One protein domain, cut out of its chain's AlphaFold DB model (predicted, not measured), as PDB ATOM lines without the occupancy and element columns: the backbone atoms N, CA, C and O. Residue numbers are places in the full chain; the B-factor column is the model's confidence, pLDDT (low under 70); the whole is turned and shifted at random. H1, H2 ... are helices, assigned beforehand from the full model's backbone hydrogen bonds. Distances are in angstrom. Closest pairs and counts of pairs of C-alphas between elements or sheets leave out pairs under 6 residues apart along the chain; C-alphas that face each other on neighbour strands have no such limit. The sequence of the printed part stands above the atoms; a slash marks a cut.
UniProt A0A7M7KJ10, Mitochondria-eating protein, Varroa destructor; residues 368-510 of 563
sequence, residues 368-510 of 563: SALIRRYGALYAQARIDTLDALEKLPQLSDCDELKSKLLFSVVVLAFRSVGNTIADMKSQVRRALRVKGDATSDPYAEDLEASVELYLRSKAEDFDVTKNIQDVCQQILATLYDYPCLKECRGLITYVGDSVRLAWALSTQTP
ATOM      1  N   SER A 368     395.367 325.994 426.038       90.69
ATOM      2  CA  SER A 368     395.884 324.905 426.881       90.69
ATOM      3  C   SER A 368     395.038 323.625 426.843       90.69
ATOM      4  O   SER A 368     395.588 322.524 426.902       90.69
ATOM      5  N   ALA A 369     393.713 323.740 426.713       92.06
ATOM      6  CA  ALA A 369     392.834 322.584 426.573       92.06
ATOM      7  C   ALA A 369     393.012 321.917 425.202       92.06
ATOM      8  O   ALA A 369     393.101 320.692 425.129       92.06
ATOM      9  N   LEU A 370     393.147 322.712 424.137       94.06
ATOM     10  CA  LEU A 370     393.392 322.213 422.782       94.06
ATOM     11  C   LEU A 370     394.758 321.523 422.662       94.06
ATOM     12  O   LEU A 370     394.836 320.428 422.107       94.06
ATOM     13  N   ILE A 371     395.812 322.089 423.258       95.75
ATOM     14  CA  ILE A 371     397.148 321.470 423.306       95.75
ATOM     15  C   ILE A 371     397.094 320.123 424.043       95.75
ATOM     16  O   ILE A 371     397.668 319.132 423.590       95.75
ATOM     17  N   ARG A 372     396.350 320.039 425.152       95.88
ATOM     18  CA  ARG A 372     396.141 318.771 425.865       95.88
ATOM     19  C   ARG A 372     395.370 317.756 425.017       95.88
ATOM     20  O   ARG A 372     395.718 316.579 425.036       95.88
ATOM     21  N   ARG A 373     394.355 318.190 424.262       95.62
ATOM     22  CA  ARG A 373     393.626 317.323 423.318       95.62
ATOM     23  C   ARG A 373     394.532 316.832 422.188       95.62
ATOM     24  O   ARG A 373     394.415 315.675 421.810       95.62
ATOM     25  N   TYR A 374     395.471 317.654 421.721       97.69
ATOM     26  CA  TYR A 374     396.501 317.240 420.761       97.69
ATOM     27  C   TYR A 374     397.409 316.149 421.333       97.69
ATOM     28  O   TYR A 374     397.606 315.121 420.692       97.69
ATOM     29  N   GLY A 375     397.865 316.295 422.579       96.38
ATOM     30  CA  GLY A 375     398.599 315.226 423.264       96.38
ATOM     31  C   GLY A 375     397.769 313.951 423.470       96.38
ATOM     32  O   GLY A 375     398.266 312.847 423.254       96.38
ATOM     33  N   ALA A 376     396.487 314.081 423.827       96.88
ATOM     34  CA  ALA A 376     395.575 312.945 423.992       96.88
ATOM     35  C   ALA A 376     395.279 312.219 422.668       96.88
ATOM     36  O   ALA A 376     395.110 310.998 422.664       96.88
ATOM     37  N   LEU A 377     395.266 312.944 421.544       96.94
ATOM     38  CA  LEU A 377     395.117 312.367 420.210       96.94
ATOM     39  C   LEU A 377     396.258 311.374 419.921       96.94
ATOM     40  O   LEU A 377     396.000 310.280 419.430       96.94
ATOM     41  N   TYR A 378     397.493 311.700 420.322       96.00
ATOM     42  CA  TYR A 378     398.644 310.794 420.222       96.00
ATOM     43  C   TYR A 378     398.659 309.682 421.278       96.00
ATOM     44  O   TYR A 378     398.937 308.530 420.955       96.00
ATOM     45  N   ALA A 379     398.411 310.020 422.545       93.75
ATOM     46  CA  ALA A 379     398.616 309.097 423.660       93.75
ATOM     47  C   ALA A 379     397.474 308.087 423.853       93.75
ATOM     48  O   ALA A 379     397.718 307.022 424.408       93.75
ATOM     49  N   GLN A 380     396.253 308.415 423.417       95.00
ATOM     50  CA  GLN A 380     395.065 307.580 423.616       95.00
ATOM     51  C   GLN A 380     394.393 307.228 422.286       95.00
ATOM     52  O   GLN A 380     394.404 306.069 421.883       95.00
ATOM     53  N   ALA A 381     393.873 308.224 421.561       95.94
ATOM     54  CA  ALA A 381     393.045 307.969 420.377       95.94
ATOM     55  C   ALA A 381     393.811 307.238 419.262       95.94
ATOM     56  O   ALA A 381     393.252 306.388 418.567       95.94
ATOM     57  N   ARG A 382     395.110 307.524 419.109       95.50
ATOM     58  CA  ARG A 382     395.998 306.793 418.198       95.50
ATOM     59  C   ARG A 382     396.073 305.305 418.554       95.50
ATOM     60  O   ARG A 382     396.024 304.489 417.643       95.50
ATOM     61  N   ILE A 383     396.179 304.954 419.838       94.62
ATOM     62  CA  ILE A 383     396.248 303.556 420.301       94.62
ATOM     63  C   ILE A 383     394.913 302.856 420.036       94.62
ATOM     64  O   ILE A 383     394.899 301.817 419.384       94.62
ATOM     65  N   ASP A 384     393.793 303.487 420.402       95.88
ATOM     66  CA  ASP A 384     392.449 302.948 420.140       95.88
ATOM     67  C   ASP A 384     392.209 302.707 418.635       95.88
ATOM     68  O   ASP A 384     391.527 301.765 418.222       95.88
ATOM     69  N   THR A 385     392.793 303.560 417.788       96.31
ATOM     70  CA  THR A 385     392.722 303.424 416.329       96.31
ATOM     71  C   THR A 385     393.630 302.312 415.812       96.31
ATOM     72  O   THR A 385     393.217 301.581 414.915       96.31
ATOM     73  N   LEU A 386     394.834 302.146 416.372       94.94
ATOM     74  CA  LEU A 386     395.701 301.005 416.061       94.94
ATOM     75  C   LEU A 386     394.996 299.686 416.396       94.94
ATOM     76  O   LEU A 386     394.950 298.813 415.536       94.94
ATOM     77  N   ASP A 387     394.334 299.589 417.551       93.94
ATOM     78  CA  ASP A 387     393.548 298.409 417.942       93.94
ATOM     79  C   ASP A 387     392.373 298.135 416.987       93.94
ATOM     80  O   ASP A 387     391.966 296.989 416.775       93.94
ATOM     81  N   ALA A 388     391.783 299.184 416.405       94.25
ATOM     82  CA  ALA A 388     390.747 299.042 415.385       94.25
ATOM     83  C   ALA A 388     391.318 298.575 414.036       94.25
ATOM     84  O   ALA A 388     390.682 297.767 413.360       94.25
ATOM     85  N   LEU A 389     392.502 299.063 413.657       94.12
ATOM     86  CA  LEU A 389     393.210 298.649 412.444       94.12
ATOM     87  C   LEU A 389     393.748 297.216 412.554       94.12
ATOM     88  O   LEU A 389     393.734 296.500 411.560       94.12
ATOM     89  N   GLU A 390     394.143 296.775 413.749       92.88
ATOM     90  CA  GLU A 390     394.607 295.408 414.026       92.88
ATOM     91  C   GLU A 390     393.543 294.350 413.712       92.88
ATOM     92  O   GLU A 390     393.836 293.243 413.273       92.88
ATOM     93  N   LYS A 391     392.268 294.710 413.883       91.94
ATOM     94  CA  LYS A 391     391.129 293.829 413.585       91.94
ATOM     95  C   LYS A 391     390.919 293.607 412.086       91.94
ATOM     96  O   LYS A 391     390.073 292.792 411.718       91.94
ATOM     97  N   LEU A 392     391.633 294.332 411.222       91.31
ATOM     98  CA  LEU A 392     391.567 294.176 409.773       91.31
ATOM     99  C   LEU A 392     392.634 293.164 409.317       91.31
ATOM    100  O   LEU A 392     393.823 293.474 409.382       91.31
ATOM    101  N   PRO A 393     392.250 291.994 408.769       87.44
ATOM    102  CA  PRO A 393     393.207 290.939 408.412       87.44
ATOM    103  C   PRO A 393     394.261 291.362 407.382       87.44
ATOM    104  O   PRO A 393     395.360 290.832 407.361       87.44
ATOM    105  N   GLN A 394     393.929 292.321 406.512       86.81
ATOM    106  CA  GLN A 394     394.840 292.830 405.480       86.81
ATOM    107  C   GLN A 394     395.954 293.719 406.052       86.81
ATOM    108  O   GLN A 394     396.909 294.027 405.347       86.81
ATOM    109  N   LEU A 395     395.811 294.175 407.300       86.75
ATOM    110  CA  LEU A 395     396.701 295.146 407.931       86.75
ATOM    111  C   LEU A 395     397.383 294.603 409.188       86.75
ATOM    112  O   LEU A 395     398.237 295.312 409.703       86.75
ATOM    113  N   SER A 396     397.063 293.395 409.668       79.94
ATOM    114  CA  SER A 396     397.532 292.876 410.967       79.94
ATOM    115  C   SER A 396     399.054 292.950 411.139       79.94
ATOM    116  O   SER A 396     399.528 293.517 412.111       79.94
ATOM    117  N   ASP A 397     399.839 292.549 410.138       85.12
ATOM    118  CA  ASP A 397     401.309 292.522 410.256       85.12
ATOM    119  C   ASP A 397     402.004 293.785 409.699       85.12
ATOM    120  O   ASP A 397     403.217 293.814 409.490       85.12
ATOM    121  N   CYS A 398     401.245 294.855 409.442       89.69
ATOM    122  CA  CYS A 398     401.718 296.061 408.751       89.69
ATOM    123  C   CYS A 398     401.919 297.264 409.698       89.69
ATOM    124  O   CYS A 398     401.446 298.369 409.419       89.69
ATOM    125  N   ASP A 399     402.620 297.090 410.822       88.50
ATOM    126  CA  ASP A 399     402.738 298.109 411.888       88.50
ATOM    127  C   ASP A 399     403.362 299.440 411.448       88.50
ATOM    128  O   ASP A 399     402.937 300.523 411.877       88.50
ATOM    129  N   GLU A 400     404.351 299.384 410.555       89.62
ATOM    130  CA  GLU A 400     404.977 300.585 410.000       89.62
ATOM    131  C   GLU A 400     403.985 301.374 409.133       89.62
ATOM    132  O   GLU A 400     403.912 302.603 409.223       89.62
ATOM    133  N   LEU A 401     403.166 300.671 408.342       92.44
ATOM    134  CA  LEU A 401     402.133 301.282 407.508       92.44
ATOM    135  C   LEU A 401     401.042 301.921 408.369       92.44
ATOM    136  O   LEU A 401     400.677 303.068 408.116       92.44
ATOM    137  N   LYS A 402     400.565 301.229 409.416       93.81
ATOM    138  CA  LYS A 402     399.588 301.785 410.370       93.81
ATOM    139  C   LYS A 402     400.127 303.060 411.022       93.81
ATOM    140  O   LYS A 402     399.428 304.069 411.094       93.81
ATOM    141  N   SER A 403     401.389 303.044 411.452       92.19
ATOM    142  CA  SER A 403     402.030 304.202 412.082       92.19
ATOM    143  C   SER A 403     402.152 305.390 411.124       92.19
ATOM    144  O   SER A 403     401.798 306.508 411.505       92.19
ATOM    145  N   LYS A 404     402.581 305.153 409.877       93.81
ATOM    146  CA  LYS A 404     402.638 306.189 408.831       93.81
ATOM    147  C   LYS A 404     401.250 306.722 408.485       93.81
ATOM    148  O   LYS A 404     401.093 307.930 408.374       93.81
ATOM    149  N   LEU A 405     400.241 305.854 408.393       95.75
ATOM    150  CA  LEU A 405     398.854 306.240 408.136       95.75
ATOM    151  C   LEU A 405     398.334 307.213 409.203       95.75
ATOM    152  O   LEU A 405     397.833 308.279 408.856       95.75
ATOM    153  N   LEU A 406     398.479 306.889 410.492       96.25
ATOM    154  CA  LEU A 406     397.972 307.753 411.567       96.25
ATOM    155  C   LEU A 406     398.729 309.083 411.664       96.25
ATOM    156  O   LEU A 406     398.114 310.102 411.976       96.25
ATOM    157  N   PHE A 407     400.028 309.096 411.351       96.62
ATOM    158  CA  PHE A 407     400.784 310.338 411.175       96.62
ATOM    159  C   PHE A 407     400.232 311.162 409.997       96.62
ATOM    160  O   PHE A 407     399.927 312.346 410.152       96.62
ATOM    161  N   SER A 408     400.031 310.530 408.835       97.00
ATOM    162  CA  SER A 408     399.490 311.180 407.640       97.00
ATOM    163  C   SER A 408     398.094 311.756 407.864       97.00
ATOM    164  O   SER A 408     397.839 312.860 407.396       97.00
ATOM    165  N   VAL A 409     397.209 311.080 408.607       98.25
ATOM    166  CA  VAL A 409     395.872 311.603 408.952       98.25
ATOM    167  C   VAL A 409     395.973 312.987 409.597       98.25
ATOM    168  O   VAL A 409     395.264 313.906 409.190       98.25
ATOM    169  N   VAL A 410     396.873 313.158 410.570       98.06
ATOM    170  CA  VAL A 410     397.036 314.427 411.295       98.06
ATOM    171  C   VAL A 410     397.593 315.514 410.378       98.06
ATOM    172  O   VAL A 410     397.065 316.624 410.348       98.06
ATOM    173  N   VAL A 411     398.605 315.191 409.570       97.81
ATOM    174  CA  VAL A 411     399.180 316.140 408.601       97.81
ATOM    175  C   VAL A 411     398.142 316.573 407.558       97.81
ATOM    176  O   VAL A 411     397.997 317.765 407.277       97.81
ATOM    177  N   LEU A 412     397.378 315.626 407.011       98.00
ATOM    178  CA  LEU A 412     396.326 315.899 406.030       98.00
ATOM    179  C   LEU A 412     395.177 316.715 406.629       98.00
ATOM    180  O   LEU A 412     394.657 317.602 405.951       98.00
ATOM    181  N   ALA A 413     394.816 316.472 407.890       98.31
ATOM    182  CA  ALA A 413     393.808 317.249 408.603       98.31
ATOM    183  C   ALA A 413     394.202 318.731 408.711       98.31
ATOM    184  O   ALA A 413     393.434 319.598 408.290       98.31
ATOM    185  N   PHE A 414     395.415 319.025 409.190       97.88
ATOM    186  CA  PHE A 414     395.920 320.403 409.282       97.88
ATOM    187  C   PHE A 414     396.042 321.075 407.916       97.88
ATOM    188  O   PHE A 414     395.697 322.245 407.775       97.88
ATOM    189  N   ARG A 415     396.474 320.340 406.886       97.25
ATOM    190  CA  ARG A 415     396.556 320.872 405.523       97.25
ATOM    191  C   ARG A 415     395.174 321.193 404.942       97.25
ATOM    192  O   ARG A 415     394.995 322.262 404.368       97.25
ATOM    193  N   SER A 416     394.201 320.292 405.086       97.94
ATOM    194  CA  SER A 416     392.831 320.494 404.585       97.94
ATOM    195  C   SER A 416     392.163 321.702 405.258       97.94
ATOM    196  O   SER A 416     391.618 322.579 404.580       97.94
ATOM    197  N   VAL A 417     392.280 321.794 406.584       96.88
ATOM    198  CA  VAL A 417     391.786 322.930 407.375       96.88
ATOM    199  C   VAL A 417     392.499 324.227 406.996       96.88
ATOM    200  O   VAL A 417     391.839 325.232 406.741       96.88
ATOM    201  N   GLY A 418     393.832 324.212 406.914       95.19
ATOM    202  CA  GLY A 418     394.632 325.385 406.562       95.19
ATOM    203  C   GLY A 418     394.255 325.955 405.195       95.19
ATOM    204  O   GLY A 418     394.057 327.162 405.069       95.19
ATOM    205  N   ASN A 419     394.054 325.084 404.201       95.88
ATOM    206  CA  ASN A 419     393.558 325.478 402.883       95.88
ATOM    207  C   ASN A 419     392.166 326.116 402.966       95.88
ATOM    208  O   ASN A 419     391.931 327.150 402.356       95.88
ATOM    209  N   THR A 420     391.265 325.545 403.766       95.38
ATOM    210  CA  THR A 420     389.900 326.073 403.934       95.38
ATOM    211  C   THR A 420     389.906 327.470 404.555       95.38
ATOM    212  O   THR A 420     389.218 328.367 404.069       95.38
ATOM    213  N   ILE A 421     390.721 327.690 405.591       93.44
ATOM    214  CA  ILE A 421     390.881 329.006 406.225       93.44
ATOM    215  C   ILE A 421     391.489 330.012 405.235       93.44
ATOM    216  O   ILE A 421     391.006 331.140 405.126       93.44
ATOM    217  N   ALA A 422     392.521 329.612 404.485       92.06
ATOM    218  CA  ALA A 422     393.143 330.459 403.469       92.06
ATOM    219  C   ALA A 422     392.161 330.832 402.343       92.06
ATOM    220  O   ALA A 422     392.106 331.994 401.930       92.06
ATOM    221  N   ASP A 423     391.338 329.881 401.896       92.31
ATOM    222  CA  ASP A 423     390.304 330.099 400.887       92.31
ATOM    223  C   ASP A 423     389.233 331.073 401.376       92.31
ATOM    224  O   ASP A 423     388.862 331.984 400.634       92.31
ATOM    225  N   MET A 424     388.774 330.953 402.626       90.50
ATOM    226  CA  MET A 424     387.821 331.900 403.220       90.50
ATOM    227  C   MET A 424     388.390 333.314 403.277       90.50
ATOM    228  O   MET A 424     387.746 334.255 402.811       90.50
ATOM    229  N   LYS A 425     389.622 333.470 403.776       88.75
ATOM    230  CA  LYS A 425     390.311 334.769 403.789       88.75
ATOM    231  C   LYS A 425     390.434 335.343 402.373       88.75
ATOM    232  O   LYS A 425     390.114 336.506 402.137       88.75
ATOM    233  N   SER A 426     390.823 334.516 401.403       86.94
ATOM    234  CA  SER A 426     390.927 334.898 399.989       86.94
ATOM    235  C   SER A 426     389.581 335.309 399.380       86.94
ATOM    236  O   SER A 426     389.506 336.292 398.643       86.94
ATOM    237  N   GLN A 427     388.494 334.599 399.691       85.31
ATOM    238  CA  GLN A 427     387.144 334.940 399.239       85.31
ATOM    239  C   GLN A 427     386.681 336.290 399.793       85.31
ATOM    240  O   GLN A 427     386.204 337.113 399.016       85.31
ATOM    241  N   VAL A 428     386.894 336.555 401.086       86.00
ATOM    242  CA  VAL A 428     386.562 337.851 401.701       86.00
ATOM    243  C   VAL A 428     387.367 338.983 401.058       86.00
ATOM    244  O   VAL A 428     386.788 339.989 400.645       86.00
ATOM    245  N   ARG A 429     388.684 338.803 400.875       82.50
ATOM    246  CA  ARG A 429     389.536 339.797 400.195       82.50
ATOM    247  C   ARG A 429     389.067 340.081 398.767       82.50
ATOM    248  O   ARG A 429     388.992 341.243 398.369       82.50
ATOM    249  N   ARG A 430     388.707 339.039 398.007       79.88
ATOM    250  CA  ARG A 430     388.181 339.182 396.638       79.88
ATOM    251  C   ARG A 430     386.832 339.892 396.603       79.88
ATOM    252  O   ARG A 430     386.656 340.776 395.769       79.88
ATOM    253  N   ALA A 431     385.916 339.549 397.507       75.19
ATOM    254  CA  ALA A 431     384.603 340.187 397.597       75.19
ATOM    255  C   ALA A 431     384.719 341.696 397.873       75.19
ATOM    256  O   ALA A 431     383.981 342.488 397.293       75.19
ATOM    257  N   LEU A 432     385.696 342.095 398.692       77.50
ATOM    258  CA  LEU A 432     385.959 343.494 399.042       77.50
ATOM    259  C   LEU A 432     386.970 344.195 398.113       77.50
ATOM    260  O   LEU A 432     387.290 345.360 398.333       77.50
ATOM    261  N   ARG A 433     387.462 343.513 397.064       75.31
ATOM    262  CA  ARG A 433     388.470 344.019 396.105       75.31
ATOM    263  C   ARG A 433     389.711 344.621 396.777       75.31
ATOM    264  O   ARG A 433     390.274 345.603 396.287       75.31
ATOM    265  N   VAL A 434     390.154 344.020 397.876       74.50
ATOM    266  CA  VAL A 434     391.385 344.427 398.560       74.50
ATOM    267  C   VAL A 434     392.564 344.143 397.626       74.50
ATOM    268  O   VAL A 434     392.759 343.008 397.197       74.50
ATOM    269  N   LYS A 435     393.293 345.195 397.230       66.50
ATOM    270  CA  LYS A 435     394.374 345.119 396.226       66.50
ATOM    271  C   LYS A 435     395.757 344.839 396.824       66.50
ATOM    272  O   LYS A 435     396.674 344.561 396.057       66.50
ATOM    273  N   GLY A 436     395.909 344.953 398.142       63.31
ATOM    274  CA  GLY A 436     397.161 344.719 398.863       63.31
ATOM    275  C   GLY A 436     397.115 343.455 399.716       63.31
ATOM    276  O   GLY A 436     396.041 342.993 400.103       63.31
ATOM    277  N   ASP A 437     398.291 342.914 400.022       62.47
ATOM    278  CA  ASP A 437     398.448 341.887 401.053       62.47
ATOM    279  C   ASP A 437     398.421 342.536 402.446       62.47
ATOM    280  O   ASP A 437     398.768 343.715 402.586       62.47
ATOM    281  N   ALA A 438     398.065 341.767 403.482       61.31
ATOM    282  CA  ALA A 438     398.001 342.234 404.874       61.31
ATOM    283  C   ALA A 438     399.299 342.903 405.364       61.31
ATOM    284  O   ALA A 438     399.267 343.760 406.234       61.31
ATOM    285  N   THR A 439     400.448 342.579 404.765       62.53
ATOM    286  CA  THR A 439     401.748 343.189 405.088       62.53
ATOM    287  C   THR A 439     401.955 344.585 404.491       62.53
ATOM    288  O   THR A 439     402.937 345.247 404.814       62.53
ATOM    289  N   SER A 440     401.093 345.011 403.567       68.81
ATOM    290  CA  SER A 440     401.250 346.242 402.777       68.81
ATOM    291  C   SER A 440     400.149 347.278 403.009       68.81
ATOM    292  O   SER A 440     400.363 348.456 402.725       68.81
ATOM    293  N   ASP A 441     398.996 346.855 403.530       75.31
ATOM    294  CA  ASP A 441     397.825 347.700 403.745       75.31
ATOM    295  C   ASP A 441     397.263 347.470 405.164       75.31
ATOM    296  O   ASP A 441     396.756 346.380 405.437       75.31
ATOM    297  N   PRO A 442     397.314 348.472 406.068       78.00
ATOM    298  CA  PRO A 442     396.818 348.322 407.438       78.00
ATOM    299  C   PRO A 442     395.316 348.003 407.493       78.00
ATOM    300  O   PRO A 442     394.861 347.317 408.403       78.00
ATOM    301  N   TYR A 443     394.535 348.422 406.491       76.38
ATOM    302  CA  TYR A 443     393.115 348.067 406.419       76.38
ATOM    303  C   TYR A 443     392.901 346.604 406.009       76.38
ATOM    304  O   TYR A 443     391.895 345.998 406.382       76.38
ATOM    305  N   ALA A 444     393.837 346.019 405.254       77.00
ATOM    306  CA  ALA A 444     393.825 344.594 404.933       77.00
ATOM    307  C   ALA A 444     394.205 343.744 406.157       77.00
ATOM    308  O   ALA A 444     393.615 342.683 406.360       77.00
ATOM    309  N   GLU A 445     395.128 344.229 406.993       81.56
ATOM    310  CA  GLU A 445     395.476 343.612 408.279       81.56
ATOM    311  C   GLU A 445     394.279 343.600 409.244       81.56
ATOM    312  O   GLU A 445     393.895 342.535 409.733       81.56
ATOM    313  N   ASP A 446     393.614 344.745 409.441       83.56
ATOM    314  CA  ASP A 446     392.417 344.855 410.291       83.56
ATOM    315  C   ASP A 446     391.265 343.960 409.799       83.56
ATOM    316  O   ASP A 446     390.535 343.345 410.591       83.56
ATOM    317  N   LEU A 447     391.100 343.854 408.475       84.06
ATOM    318  CA  LEU A 447     390.120 342.965 407.859       84.06
ATOM    319  C   LEU A 447     390.443 341.494 408.146       84.06
ATOM    320  O   LEU A 447     389.553 340.740 408.544       84.06
ATOM    321  N   GLU A 448     391.693 341.069 407.958       84.62
ATOM    322  CA  GLU A 448     392.100 339.693 408.246       84.62
ATOM    323  C   GLU A 448     391.970 339.358 409.733       84.62
ATOM    324  O   GLU A 448     391.431 338.299 410.062       84.62
ATOM    325  N   ALA A 449     392.354 340.275 410.625       86.00
ATOM    326  CA  ALA A 449     392.156 340.130 412.065       86.00
ATOM    327  C   ALA A 449     390.666 339.969 412.420       86.00
ATOM    328  O   ALA A 449     390.300 339.129 413.246       86.00
ATOM    329  N   SER A 450     389.784 340.715 411.749       87.00
ATOM    330  CA  SER A 450     388.330 340.602 411.923       87.00
ATOM    331  C   SER A 450     387.788 339.249 411.448       87.00
ATOM    332  O   SER A 450     386.958 338.638 412.128       87.00
ATOM    333  N   VAL A 451     388.280 338.738 410.314       88.44
ATOM    334  CA  VAL A 451     387.934 337.397 409.818       88.44
ATOM    335  C   VAL A 451     388.415 336.320 410.792       88.44
ATOM    336  O   VAL A 451     387.660 335.403 411.110       88.44
ATOM    337  N   GLU A 452     389.632 336.429 411.323       88.44
ATOM    338  CA  GLU A 452     390.155 335.491 412.323       88.44
ATOM    339  C   GLU A 452     389.349 335.500 413.626       88.44
ATOM    340  O   GLU A 452     389.053 334.442 414.185       88.44
ATOM    341  N   LEU A 453     388.949 336.681 414.106       87.38
ATOM    342  CA  LEU A 453     388.066 336.815 415.265       87.38
ATOM    343  C   LEU A 453     386.722 336.121 415.021       87.38
ATOM    344  O   LEU A 453     386.249 335.381 415.891       87.38
ATOM    345  N   TYR A 454     386.139 336.299 413.833       88.38
ATOM    346  CA  TYR A 454     384.907 335.617 413.445       88.38
ATOM    347  C   TYR A 454     385.083 334.093 413.415       88.38
ATOM    348  O   TYR A 454     384.320 333.380 414.073       88.38
ATOM    349  N   LEU A 455     386.113 333.586 412.728       88.81
ATOM    350  CA  LEU A 455     386.382 332.148 412.618       88.81
ATOM    351  C   LEU A 455     386.619 331.506 413.988       88.81
ATOM    352  O   LEU A 455     386.061 330.449 414.273       88.81
ATOM    353  N   ARG A 456     387.356 332.179 414.879       86.88
ATOM    354  CA  ARG A 456     387.524 331.732 416.266       86.88
ATOM    355  C   ARG A 456     386.193 331.688 417.015       86.88
ATOM    356  O   ARG A 456     385.922 330.729 417.736       86.88
ATOM    357  N   SER A 457     385.353 332.716 416.865       85.44
ATOM    358  CA  SER A 457     384.047 332.770 417.539       85.44
ATOM    359  C   SER A 457     383.131 331.611 417.127       85.44
ATOM    360  O   SER A 457     382.317 331.157 417.932       85.44
ATOM    361  N   LYS A 458     383.321 331.100 415.903       83.94
ATOM    362  CA  LYS A 458     382.554 330.017 415.283       83.94
ATOM    363  C   LYS A 458     383.294 328.678 415.237       83.94
ATOM    364  O   LYS A 458     382.829 327.762 414.570       83.94
ATOM    365  N   ALA A 459     384.400 328.527 415.969       82.50
ATOM    366  CA  ALA A 459     385.255 327.342 415.883       82.50
ATOM    367  C   ALA A 459     384.536 326.011 416.199       82.50
ATOM    368  O   ALA A 459     384.907 324.982 415.647       82.50
ATOM    369  N   GLU A 460     383.516 326.022 417.061       80.12
ATOM    370  CA  GLU A 460     382.741 324.824 417.441       80.12
ATOM    371  C   GLU A 460     381.532 324.571 416.526       80.12
ATOM    372  O   GLU A 460     381.140 323.423 416.339       80.12
ATOM    373  N   ASP A 461     380.968 325.637 415.949       84.06
ATOM    374  CA  ASP A 461     379.770 325.579 415.099       84.06
ATOM    375  C   ASP A 461     380.115 325.313 413.626       84.06
ATOM    376  O   ASP A 461     379.231 325.038 412.814       84.06
ATOM    377  N   PHE A 462     381.385 325.479 413.251       88.62
ATOM    378  CA  PHE A 462     381.803 325.384 411.864       88.62
ATOM    379  C   PHE A 462     381.726 323.939 411.358       88.62
ATOM    380  O   PHE A 462     382.309 323.021 411.942       88.62
ATOM    381  N   ASP A 463     381.037 323.742 410.233       92.31
ATOM    382  CA  ASP A 463     380.904 322.428 409.617       92.31
ATOM    383  C   ASP A 463     382.197 322.006 408.903       92.31
ATOM    384  O   ASP A 463     382.520 322.462 407.807       92.31
ATOM    385  N   VAL A 464     382.923 321.075 409.523       94.62
ATOM    386  CA  VAL A 464     384.158 320.487 408.982       94.62
ATOM    387  C   VAL A 464     383.924 319.198 408.181       94.62
ATOM    388  O   VAL A 464     384.880 318.495 407.850       94.62
ATOM    389  N   THR A 465     382.674 318.845 407.859       96.25
ATOM    390  CA  THR A 465     382.338 317.583 407.170       96.25
ATOM    391  C   THR A 465     383.081 317.433 405.843       96.25
ATOM    392  O   THR A 465     383.600 316.356 405.546       96.25
ATOM    393  N   LYS A 466     383.209 318.522 405.078       96.44
ATOM    394  CA  LYS A 466     383.966 318.525 403.819       96.44
ATOM    395  C   LYS A 466     385.443 318.184 404.042       96.44
ATOM    396  O   LYS A 466     385.984 317.334 403.346       96.44
ATOM    397  N   ASN A 467     386.073 318.764 405.064       97.75
ATOM    398  CA  ASN A 467     387.470 318.477 405.393       97.75
ATOM    399  C   ASN A 467     387.679 317.008 405.785       97.75
ATOM    400  O   ASN A 467     388.664 316.395 405.383       97.75
ATOM    401  N   ILE A 468     386.737 316.421 406.532       97.62
ATOM    402  CA  ILE A 468     386.765 314.994 406.887       97.62
ATOM    403  C   ILE A 468     386.705 314.129 405.622       97.62
ATOM    404  O   ILE A 468     387.499 313.199 405.474       97.62
ATOM    405  N   GLN A 469     385.793 314.446 404.698       97.19
ATOM    406  CA  GLN A 469     385.665 313.735 403.424       97.19
ATOM    407  C   GLN A 469     386.942 313.841 402.585       97.19
ATOM    408  O   GLN A 469     387.429 312.818 402.104       97.19
ATOM    409  N   ASP A 470     387.526 315.038 402.482       97.00
ATOM    410  CA  ASP A 470     388.757 315.285 401.727       97.00
ATOM    411  C   ASP A 470     389.936 314.458 402.265       97.00
ATOM    412  O   ASP A 470     390.706 313.886 401.489       97.00
ATOM    413  N   VAL A 471     390.088 314.369 403.594       97.81
ATOM    414  CA  VAL A 471     391.153 313.570 404.225       97.81
ATOM    415  C   VAL A 471     390.924 312.078 403.990       97.81
ATOM    416  O   VAL A 471     391.846 311.381 403.563       97.81
ATOM    417  N   CYS A 472     389.699 311.585 404.194       96.88
ATOM    418  CA  CYS A 472     389.347 310.193 403.906       96.88
ATOM    419  C   CYS A 472     389.620 309.830 402.439       96.88
ATOM    420  O   CYS A 472     390.204 308.784 402.157       96.88
ATOM    421  N   GLN A 473     389.236 310.697 401.500       96.00
ATOM    422  CA  GLN A 473     389.444 310.469 400.075       96.00
ATOM    423  C   GLN A 473     390.934 310.422 399.718       96.00
ATOM    424  O   GLN A 473     391.344 309.539 398.970       96.00
ATOM    425  N   GLN A 474     391.756 311.315 400.275       97.12
ATOM    426  CA  GLN A 474     393.206 311.305 400.042       97.12
ATOM    427  C   GLN A 474     393.878 310.039 400.583       97.12
ATOM    428  O   GLN A 474     394.749 309.473 399.916       97.12
ATOM    429  N   ILE A 475     393.451 309.560 401.754       96.19
ATOM    430  CA  ILE A 475     393.940 308.301 402.328       96.19
ATOM    431  C   ILE A 475     393.594 307.130 401.408       96.19
ATOM    432  O   ILE A 475     394.481 306.362 401.049       96.19
ATOM    433  N   LEU A 476     392.332 307.017 400.985       93.56
ATOM    434  CA  LEU A 476     391.875 305.925 400.121       93.56
ATOM    435  C   LEU A 476     392.495 305.974 398.720       93.56
ATOM    436  O   LEU A 476     392.739 304.930 398.128       93.56
ATOM    437  N   ALA A 477     392.781 307.168 398.195       94.88
ATOM    438  CA  ALA A 477     393.484 307.320 396.925       94.88
ATOM    439  C   ALA A 477     394.951 306.868 397.023       94.88
ATOM    440  O   ALA A 477     395.478 306.270 396.090       94.88
ATOM    441  N   THR A 478     395.605 307.139 398.156       95.81
ATOM    442  CA  THR A 478     397.011 306.766 398.382       95.81
ATOM    443  C   THR A 478     397.157 305.279 398.711       95.81
ATOM    444  O   THR A 478     398.085 304.630 398.241       95.81
ATOM    445  N   LEU A 479     396.231 304.729 399.501       93.44
ATOM    446  CA  LEU A 479     396.195 303.331 399.938       93.44
ATOM    447  C   LEU A 479     395.099 302.551 399.198       93.44
ATOM    448  O   LEU A 479     394.284 301.870 399.821       93.44
ATOM    449  N   TYR A 480     395.072 302.665 397.870       91.25
ATOM    450  CA  TYR A 480     394.027 302.079 397.020       91.25
ATOM    451  C   TYR A 480     393.930 300.546 397.133       91.25
ATOM    452  O   TYR A 480     392.846 299.990 396.957       91.25
ATOM    453  N   ASP A 481     395.030 299.876 397.494       91.06
ATOM    454  CA  ASP A 481     395.092 298.427 397.733       91.06
ATOM    455  C   ASP A 481     394.359 297.977 399.012       91.06
ATOM    456  O   ASP A 481     394.121 296.785 399.203       91.06
ATOM    457  N   TYR A 482     393.959 298.915 399.882       91.69
ATOM    458  CA  TYR A 482     393.323 298.640 401.175       91.69
ATOM    459  C   TYR A 482     391.907 299.241 401.259       91.69
ATOM    460  O   TYR A 482     391.639 300.113 402.092       91.69
ATOM    461  N   PRO A 483     390.941 298.768 400.447       90.50
ATOM    462  CA  PRO A 483     389.574 299.297 400.454       90.50
ATOM    463  C   PRO A 483     388.856 299.092 401.799       90.50
ATOM    464  O   PRO A 483     387.941 299.848 402.125       90.50
ATOM    465  N   CYS A 484     389.302 298.125 402.613       90.94
ATOM    466  CA  CYS A 484     388.782 297.868 403.960       90.94
ATOM    467  C   CYS A 484     388.900 299.081 404.903       90.94
ATOM    468  O   CYS A 484     388.105 299.217 405.835       90.94
ATOM    469  N   LEU A 485     389.825 300.012 404.634       92.94
ATOM    470  CA  LEU A 485     389.973 301.253 405.399       92.94
ATOM    471  C   LEU A 485     388.709 302.125 405.352       92.94
ATOM    472  O   LEU A 485     388.427 302.835 406.316       92.94
ATOM    473  N   LYS A 486     387.917 302.035 404.274       92.19
ATOM    474  CA  LYS A 486     386.663 302.788 404.113       92.19
ATOM    475  C   LYS A 486     385.597 302.393 405.137       92.19
ATOM    476  O   LYS A 486     384.724 303.196 405.445       92.19
ATOM    477  N   GLU A 487     385.652 301.172 405.655       92.81
ATOM    478  CA  GLU A 487     384.671 300.638 406.607       92.81
ATOM    479  C   GLU A 487     385.193 300.656 408.052       92.81
ATOM    480  O   GLU A 487     384.450 300.388 409.002       92.81
ATOM    481  N   CYS A 488     386.463 301.027 408.247       95.25
ATOM    482  CA  CYS A 488     387.086 301.088 409.559       95.25
ATOM    483  C   CYS A 488     386.571 302.290 410.365       95.25
ATOM    484  O   CYS A 488     387.092 303.402 410.280       95.25
ATOM    485  N   ARG A 489     385.558 302.053 411.208       95.38
ATOM    486  CA  ARG A 489     384.970 303.086 412.080       95.38
ATOM    487  C   ARG A 489     385.999 303.775 412.977       95.38
ATOM    488  O   ARG A 489     385.907 304.982 413.149       95.38
ATOM    489  N   GLY A 490     386.971 303.034 413.518       95.88
ATOM    490  CA  GLY A 490     388.027 303.609 414.361       95.88
ATOM    491  C   GLY A 490     388.852 304.655 413.611       95.88
ATOM    492  O   GLY A 490     389.027 305.768 414.098       95.88
ATOM    493  N   LEU A 491     389.260 304.338 412.377       96.62
ATOM    494  CA  LEU A 491     389.992 305.270 411.521       96.62
ATOM    495  C   LEU A 491     389.148 306.493 411.148       96.62
ATOM    496  O   LEU A 491     389.638 307.614 411.230       96.62
ATOM    497  N   ILE A 492     387.878 306.302 410.777       96.81
ATOM    498  CA  ILE A 492     386.976 307.412 410.422       96.81
ATOM    499  C   ILE A 492     386.783 308.361 411.612       96.81
ATOM    500  O   ILE A 492     386.840 309.580 411.444       96.81
ATOM    501  N   THR A 493     386.594 307.821 412.820       97.38
ATOM    502  CA  THR A 493     386.506 308.621 414.050       97.38
ATOM    503  C   THR A 493     387.795 309.402 414.286       97.38
ATOM    504  O   THR A 493     387.735 310.610 414.505       97.38
ATOM    505  N   TYR A 494     388.955 308.753 414.151       98.06
ATOM    506  CA  TYR A 494     390.258 309.396 414.316       98.06
ATOM    507  C   TYR A 494     390.505 310.519 413.299       98.06
ATOM    508  O   TYR A 494     391.010 311.581 413.666       98.06
ATOM    509  N   VAL A 495     390.097 310.334 412.037       98.31
ATOM    510  CA  VAL A 495     390.112 311.397 411.017       98.31
ATOM    511  C   VAL A 495     389.222 312.560 411.452       98.31
ATOM    512  O   VAL A 495     389.664 313.708 411.439       98.31
ATOM    513  N   GLY A 496     387.990 312.276 411.883       97.38
ATOM    514  CA  GLY A 496     387.056 313.298 412.350       97.38
ATOM    515  C   GLY A 496     387.597 314.111 413.526       97.38
ATOM    516  O   GLY A 496     387.511 315.340 413.518       97.38
ATOM    517  N   ASP A 497     388.183 313.442 414.515       97.25
ATOM    518  CA  ASP A 497     388.761 314.091 415.692       97.25
ATOM    519  C   ASP A 497     390.011 314.903 415.343       97.25
ATOM    520  O   ASP A 497     390.158 316.027 415.825       97.25
ATOM    521  N   SER A 498     390.853 314.390 414.441       98.00
ATOM    522  CA  SER A 498     392.027 315.105 413.927       98.00
ATOM    523  C   SER A 498     391.632 316.383 413.186       98.00
ATOM    524  O   SER A 498     392.221 317.433 413.425       98.00
ATOM    525  N   VAL A 499     390.609 316.325 412.325       98.12
ATOM    526  CA  VAL A 499     390.114 317.481 411.561       98.12
ATOM    527  C   VAL A 499     389.464 318.523 412.467       98.12
ATOM    528  O   VAL A 499     389.785 319.706 412.363       98.12
ATOM    529  N   ARG A 500     388.591 318.105 413.391       95.69
ATOM    530  CA  ARG A 500     387.964 319.022 414.359       95.69
ATOM    531  C   ARG A 500     389.004 319.715 415.234       95.69
ATOM    532  O   ARG A 500     388.908 320.916 415.475       95.69
ATOM    533  N   LEU A 501     390.005 318.969 415.700       95.88
ATOM    534  CA  LEU A 501     391.081 319.534 416.504       95.88
ATOM    535  C   LEU A 501     391.974 320.473 415.686       95.88
ATOM    536  O   LEU A 501     392.306 321.551 416.175       95.88
ATOM    537  N   ALA A 502     392.321 320.100 414.452       96.88
ATOM    538  CA  ALA A 502     393.068 320.957 413.537       96.88
ATOM    539  C   ALA A 502     392.331 322.284 413.304       96.88
ATOM    540  O   ALA A 502     392.934 323.341 413.441       96.88
ATOM    541  N   TRP A 503     391.016 322.250 413.062       95.88
ATOM    542  CA  TRP A 503     390.192 323.456 412.929       95.88
ATOM    543  C   TRP A 503     390.239 324.341 414.180       95.88
ATOM    544  O   TRP A 503     390.513 325.538 414.089       95.88
ATOM    545  N   ALA A 504     390.046 323.755 415.364       94.19
ATOM    546  CA  ALA A 504     390.071 324.499 416.621       94.19
ATOM    547  C   ALA A 504     391.445 325.125 416.926       94.19
ATOM    548  O   ALA A 504     391.511 326.205 417.512       94.19
ATOM    549  N   LEU A 505     392.538 324.463 416.531       94.94
ATOM    550  CA  LEU A 505     393.915 324.930 416.710       94.94
ATOM    551  C   LEU A 505     394.316 325.985 415.665       94.94
ATOM    552  O   LEU A 505     394.948 326.983 416.005       94.94
ATOM    553  N   SER A 506     393.924 325.807 414.404       94.75
ATOM    554  CA  SER A 506     394.262 326.732 413.315       94.75
ATOM    555  C   SER A 506     393.442 328.027 413.327       94.75
ATOM    556  O   SER A 506     393.848 328.994 412.690       94.75
ATOM    557  N   THR A 507     392.319 328.071 414.051       93.12
ATOM    558  CA  THR A 507     391.484 329.281 414.225       93.12
ATOM    559  C   THR A 507     391.872 330.130 415.442       93.12
ATOM    560  O   THR A 507     391.278 331.183 415.676       93.12
ATOM    561  N   GLN A 508     392.865 329.709 416.233       91.31
ATOM    562  CA  GLN A 508     393.413 330.541 417.306       91.31
ATOM    563  C   GLN A 508     394.171 331.748 416.728       91.31
ATOM    564  O   GLN A 508     394.666 331.703 415.607       91.31
ATOM    565  N   THR A 509     394.299 332.820 417.511       87.56
ATOM    566  CA  THR A 509     395.256 333.911 417.243       87.56
ATOM    567  C   THR A 509     396.170 334.002 418.465       87.56
ATOM    568  O   THR A 509     395.658 334.304 419.551       87.56
ATOM    569  N   PRO A 510     397.476 333.748 418.309       88.81
ATOM    570  CA  PRO A 510     398.114 333.231 417.090       88.81
ATOM    571  C   PRO A 510     397.666 331.792 416.718       88.81
ATOM    572  O   PRO A 510     397.292 331.025 417.607       88.81
TER     573      PRO A 510
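AT A GLANCE: This is residues 368 to 510 of the 563 residues of the protein "Mitochondria-eating protein" of Varroa destructor (UniProt A0A7M7KJ10). One long helix, H2, runs most of the length of an elongated body; H6 and H4 cross its middle stretch, and H1 lies side by side with H6, running back along it. H3 folds back at the far end of H2, and little H5 sits beside the end of H4. The printed part has 143 residues with six named helices, H1 to H6 in chain order, and no named strand: all helix. It is only just loose, close to compact, with a radius of gyration of the C-alphas of 17.9 A and spans of 57 by 32 by 24 A.

HOW THE PARTS SIT: Start with the hub, H2, residues 399 to 431. H6, residues 489 to 506, touches it at a steep tilt of 42 degrees, closest at C-alphas 413 and 499, 4.7 A. H4, residues 465 to 478, touches H2 closest at C-alphas 416 and 467, 5.8 A. H1, residues 368 to 390, touches H6 at a shallow tilt of 18 degrees, opposite ways, closest at C-alphas 385 and 490, 5.1 A. H3, residues 442 to 457, only just touches H2, with 3 pairs of C-alphas within 8 A, closest at 425 and 448, 6.9 A. H5, residues 483 to 487, touches H4, closest at C-alphas 476 and 483, 7.0 A; H3 and H4 are apart. Every O i to N i+4 pair is within hydrogen-bond range in H3, H4 and H6; H1 has 16 of 19, H2 28 of 29, and H5 0 of 1 but 2 of 2 O i to N i+3 pairs.

IN THESE COORDINATES: Find C-alpha 399 at (402.738, 298.109, 411.888); H2 runs 48.0 A to C-alpha 431. H1 begins at (395.884, 324.905, 426.881) and spans 32.2 A, with a kink of 34 degrees near residue 376. H6 spans 25.4 A, ending at (394.262, 326.732, 413.315).

THE WHOLE: The farthest C-alphas, 393 and 442, are 57.5 A apart. The printed part has no cut and no long link. Look for low confidence, pLDDT under 70, at residues 435 to 440.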